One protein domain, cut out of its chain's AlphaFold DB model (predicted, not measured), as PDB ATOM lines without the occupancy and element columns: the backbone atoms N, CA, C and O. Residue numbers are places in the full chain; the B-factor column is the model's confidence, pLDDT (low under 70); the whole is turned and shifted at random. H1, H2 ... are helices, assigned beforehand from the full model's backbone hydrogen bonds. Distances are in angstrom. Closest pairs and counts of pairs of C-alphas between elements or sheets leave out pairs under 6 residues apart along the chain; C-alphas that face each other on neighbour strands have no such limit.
ATOM      1  N   VAL A 135     179.493 146.476 260.183       87.06
ATOM      2  CA  VAL A 135     180.074 147.347 259.163       87.06
ATOM      3  C   VAL A 135     181.581 147.221 259.199       87.06
ATOM      4  O   VAL A 135     182.188 147.053 260.259       87.06
ATOM      5  N   ASP A 136     182.183 147.323 258.027       82.94
ATOM      6  CA  ASP A 136     183.619 147.445 257.895       82.94
ATOM      7  C   ASP A 136     183.978 148.931 257.808       82.94
ATOM      8  O   ASP A 136     183.702 149.598 256.814       82.94
ATOM      9  N   LEU A 137     184.631 149.451 258.847       77.31
ATOM     10  CA  LEU A 137     185.048 150.857 258.889       77.31
ATOM     11  C   LEU A 137     186.073 151.212 257.798       77.31
ATOM     12  O   LEU A 137     186.270 152.386 257.504       77.31
ATOM     13  N   THR A 138     186.720 150.213 257.188       76.75
ATOM     14  CA  THR A 138     187.642 150.395 256.056       76.75
ATOM     15  C   THR A 138     186.965 150.253 254.690       76.75
ATOM     16  O   THR A 138     187.574 150.598 253.679       76.75
ATOM     17  N   ARG A 139     185.709 149.782 254.647       74.50
ATOM     18  CA  ARG A 139     184.887 149.647 253.433       74.50
ATOM     19  C   ARG A 139     183.516 150.307 253.650       74.50
ATOM     20  O   ARG A 139     182.532 149.626 253.948       74.50
ATOM     21  N   PRO A 140     183.434 151.643 253.517       68.62
ATOM     22  CA  PRO A 140     182.181 152.371 253.680       68.62
ATOM     23  C   PRO A 140     181.106 151.869 252.707       68.62
ATOM     24  O   PRO A 140     181.396 151.596 251.544       68.62
ATOM     25  N   GLY A 141     179.857 151.788 253.169       67.06
ATOM     26  CA  GLY A 141     178.704 151.415 252.341       67.06
ATOM     27  C   GLY A 141     178.313 149.934 252.365       67.06
ATOM     28  O   GLY A 141     177.204 149.614 251.943       67.06
ATOM     29  N   GLU A 142     179.148 149.045 252.909       78.19
ATOM     30  CA  GLU A 142     178.784 147.639 253.124       78.19
ATOM     31  C   GLU A 142     178.225 147.418 254.534       78.19
ATOM     32  O   GLU A 142     178.841 147.796 255.535       78.19
ATOM     33  N   VAL A 143     177.058 146.774 254.606       86.75
ATOM     34  CA  VAL A 143     176.459 146.298 255.857       86.75
ATOM     35  C   VAL A 143     176.237 144.805 255.738       86.75
ATOM     36  O   VAL A 143     175.570 144.341 254.817       86.75
ATOM     37  N   TYR A 144     176.760 144.073 256.705       89.75
ATOM     38  CA  TYR A 144     176.644 142.631 256.799       89.75
ATOM     39  C   TYR A 144     175.525 142.287 257.779       89.75
ATOM     40  O   TYR A 144     175.468 142.812 258.899       89.75
ATOM     41  N   GLY A 145     174.628 141.395 257.363       88.56
ATOM     42  CA  GLY A 145     173.472 140.983 258.160       88.56
ATOM     43  C   GLY A 145     173.819 139.963 259.244       88.56
ATOM     44  O   GLY A 145     173.030 139.742 260.163       88.56
ATOM     45  N   SER A 146     174.995 139.338 259.157       90.62
ATOM     46  CA  SER A 146     175.454 138.322 260.106       90.62
ATOM     47  C   SER A 146     176.968 138.346 260.306       90.62
ATOM     48  O   SER A 146     177.723 138.844 259.470       90.62
ATOM     49  N   LEU A 147     177.419 137.760 261.420       89.75
ATOM     50  CA  LEU A 147     178.845 137.604 261.705       89.75
ATOM     51  C   LEU A 147     179.545 136.702 260.684       89.75
ATOM     52  O   LEU A 147     180.674 136.995 260.310       89.75
ATOM     53  N   GLU A 148     178.884 135.646 260.213       92.44
ATOM     54  CA  GLU A 148     179.462 134.721 259.230       92.44
ATOM     55  C   GLU A 148     179.712 135.401 257.884       92.44
ATOM     56  O   GLU A 148     180.779 135.243 257.289       92.44
ATOM     57  N   GLU A 149     178.762 136.218 257.431       91.00
ATOM     58  CA  GLU A 149     178.901 137.022 256.217       91.00
ATOM     59  C   GLU A 149     180.047 138.031 256.358       91.00
ATOM     60  O   GLU A 149     180.913 138.119 255.487       91.00
ATOM     61  N   TYR A 150     180.103 138.726 257.499       90.62
ATOM     62  CA  TYR A 150     181.165 139.679 257.815       90.62
ATOM     63  C   TYR A 150     182.548 139.017 257.839       90.62
ATOM     64  O   TYR A 150     183.491 139.502 257.213       90.62
ATOM     65  N   LYS A 151     182.674 137.874 258.524       90.62
ATOM     66  CA  LYS A 151     183.924 137.111 258.599       90.62
ATOM     67  C   LYS A 151     184.368 136.628 257.221       90.62
ATOM     68  O   LYS A 151     185.535 136.788 256.860       90.62
ATOM     69  N   SER A 152     183.434 136.083 256.445       88.94
ATOM     70  CA  SER A 152     183.700 135.565 255.102       88.94
ATOM     71  C   SER A 152     184.143 136.675 254.146       88.94
ATOM     72  O   SER A 152     185.158 136.527 253.470       88.94
ATOM     73  N   GLY A 153     183.451 137.820 254.138       85.00
ATOM     74  CA  GLY A 153     183.780 138.967 253.276       85.00
ATOM     75  C   GLY A 153     185.122 139.638 253.596       85.00
ATOM     76  O   GLY A 153     185.720 140.304 252.742       85.00
ATOM     77  N   ARG A 154     185.626 139.438 254.820       84.56
ATOM     78  CA  ARG A 154     186.895 139.998 255.311       84.56
ATOM     79  C   ARG A 154     188.071 139.027 255.219       84.56
ATOM     80  O   ARG A 154     189.203 139.467 255.396       84.56
ATOM     81  N   GLY A 155     187.830 137.737 254.968       85.12
ATOM     82  CA  GLY A 155     188.863 136.708 255.117       85.12
ATOM     83  C   GLY A 155     189.360 136.626 256.563       85.12
ATOM     84  O   GLY A 155     190.560 136.668 256.816       85.12
ATOM     85  N   TRP A 156     188.423 136.608 257.512       88.00
ATOM     86  CA  TRP A 156     188.709 136.698 258.940       88.00
ATOM     87  C   TRP A 156     189.552 135.526 259.451       88.00
ATOM     88  O   TRP A 156     189.219 134.365 259.224       88.00
ATOM     89  N   ASP A 157     190.605 135.840 260.204       89.69
ATOM     90  CA  ASP A 157     191.476 134.860 260.850       89.69
ATOM     91  C   ASP A 157     191.141 134.765 262.344       89.69
ATOM     92  O   ASP A 157     191.381 135.700 263.111       89.69
ATOM     93  N   GLU A 158     190.581 133.626 262.755       88.56
ATOM     94  CA  GLU A 158     190.165 133.382 264.140       88.56
ATOM     95  C   GLU A 158     191.332 133.240 265.126       88.56
ATOM     96  O   GLU A 158     191.109 133.269 266.336       88.56
ATOM     97  N   SER A 159     192.571 133.105 264.644       92.62
ATOM     98  CA  SER A 159     193.752 133.027 265.511       92.62
ATOM     99  C   SER A 159     194.192 134.389 266.064       92.62
ATOM    100  O   SER A 159     194.919 134.441 267.060       92.62
ATOM    101  N   ASN A 160     193.725 135.492 265.469       90.38
ATOM    102  CA  ASN A 160     194.058 136.844 265.906       90.38
ATOM    103  C   ASN A 160     193.056 137.373 266.947       90.38
ATOM    104  O   ASN A 160     191.850 137.137 266.833       90.38
ATOM    105  N   PRO A 161     193.511 138.154 267.944       89.75
ATOM    106  CA  PRO A 161     192.604 138.826 268.865       89.75
ATOM    107  C   PRO A 161     191.755 139.864 268.121       89.75
ATOM    108  O   PRO A 161     192.256 140.629 267.298       89.75
ATOM    109  N   SER A 162     190.467 139.927 268.454       86.62
ATOM    110  CA  SER A 162     189.517 140.851 267.831       86.62
ATOM    111  C   SER A 162     188.965 141.870 268.819       86.62
ATOM    112  O   SER A 162     188.610 141.513 269.943       86.62
ATOM    113  N   VAL A 163     188.809 143.116 268.369       86.44
ATOM    114  CA  VAL A 163     188.140 144.191 269.116       86.44
ATOM    115  C   VAL A 163     186.908 144.641 268.340       86.44
ATOM    116  O   VAL A 163     186.979 144.867 267.133       86.44
ATOM    117  N   CYS A 164     185.782 144.770 269.039       85.19
ATOM    118  CA  CYS A 164     184.532 145.279 268.487       85.19
ATOM    119  C   CYS A 164     184.274 146.698 269.001       85.19
ATOM    120  O   CYS A 164     184.436 146.969 270.192       85.19
ATOM    121  N   PHE A 165     183.828 147.578 268.106       85.00
ATOM    122  CA  PHE A 165     183.354 148.915 268.439       85.00
ATOM    123  C   PHE A 165     181.873 149.017 268.090       85.00
ATOM    124  O   PHE A 165     181.458 148.630 267.000       85.00
ATOM    125  N   SER A 166     181.082 149.563 269.011       85.69
ATOM    126  CA  SER A 166     179.718 149.976 268.697       85.69
ATOM    127  C   SER A 166     179.765 151.355 268.049       85.69
ATOM    128  O   SER A 166     180.332 152.287 268.622       85.69
ATOM    129  N   VAL A 167     179.175 151.477 266.863       83.69
ATOM    130  CA  VAL A 167     179.052 152.739 266.128       83.69
ATOM    131  C   VAL A 167     177.570 152.988 265.892       83.69
ATOM    132  O   VAL A 167     176.823 152.061 265.572       83.69
ATOM    133  N   SER A 168     177.118 154.228 266.079       81.50
ATOM    134  CA  SER A 168     175.735 154.563 265.753       81.50
ATOM    135  C   SER A 168     175.537 154.534 264.240       81.50
ATOM    136  O   SER A 168     176.416 154.929 263.469       81.50
ATOM    137  N   ARG A 169     174.351 154.107 263.802       80.69
ATOM    138  CA  ARG A 169     173.983 154.122 262.383       80.69
ATOM    139  C   ARG A 169     174.147 155.517 261.787       80.69
ATOM    140  O   ARG A 169     174.609 155.649 260.664       80.69
ATOM    141  N   GLU A 170     173.807 156.559 262.541       75.62
ATOM    142  CA  GLU A 170     173.942 157.946 262.102       75.62
ATOM    143  C   GLU A 170     175.395 158.325 261.793       75.62
ATOM    144  O   GLU A 170     175.634 158.987 260.784       75.62
ATOM    145  N   ALA A 171     176.362 157.903 262.616       75.25
ATOM    146  CA  ALA A 171     177.780 158.177 262.376       75.25
ATOM    147  C   ALA A 171     178.262 157.470 261.101       75.25
ATOM    148  O   ALA A 171     178.768 158.116 260.187       75.25
ATOM    149  N   TRP A 172     177.948 156.177 260.970       77.94
ATOM    150  CA  TRP A 172     178.295 155.393 259.784       77.94
ATOM    151  C   TRP A 172     177.689 155.962 258.490       77.94
ATOM    152  O   TRP A 172     178.409 156.195 257.522       77.94
ATOM    153  N   VAL A 173     176.382 156.248 258.477       77.56
ATOM    154  CA  VAL A 173     175.667 156.751 257.288       77.56
ATOM    155  C   VAL A 173     176.156 158.137 256.850       77.56
ATOM    156  O   VAL A 173     176.100 158.467 255.667       77.56
ATOM    157  N   SER A 174     176.627 158.956 257.790       70.62
ATOM    158  CA  SER A 174     177.153 160.292 257.483       70.62
ATOM    159  C   SER A 174     178.639 160.307 257.112       70.62
ATOM    160  O   SER A 174     179.135 161.353 256.694       70.62
ATOM    161  N   GLY A 175     179.334 159.167 257.213       68.75
ATOM    162  CA  GLY A 175     180.757 159.048 256.888       68.75
ATOM    163  C   GLY A 175     181.689 159.748 257.883       68.75
ATOM    164  O   GLY A 175     182.762 160.185 257.471       68.75
TER     165      GLY A 175
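Overview. This is residues 135 to 175 of the 176 residues of the protein "Cobaltochelatase subunit CobN" of Candidatus Methanomethylophilaceae archaeon (UniProt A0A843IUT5). With little regular structure, this is a loose loop of chain with two short helices, H1 and then H2, set apart. The unnamed stretch 135 to 146 lies between them, and the long link between the helices bows outward, residues 157 to 164 sticking out. The printed part has 41 residues, of which the named elements hold 14, and no named strand; the class is all helix. It is only just loose, close to compact, with a radius of gyration of the C-alphas of 11.1 A, and elongated, spanning 33 by 17 by 16 A.

Along the chain. H1, residues 147 to 154, begins at C-alpha 147 (178.845, 137.604, 261.705) and is 10.6 A long. H2, residues 169 to 174, is 8.5 A long and ends at C-alpha 174 (177.153, 160.292, 257.483).

Arrangement. H1 and H2 are apart, with no C-alpha of the one within 8 A of the other. In both, every O i to N i+4 pair is within hydrogen-bond range.

Size, cuts and confidence. The two C-alphas farthest apart, Ser 159 and Ser 174, are 32.9 A apart. The printed part has no cut. The link from H1 to H2, 14 residues, is long. Residues 140, 141 and 175 have pLDDT under 70.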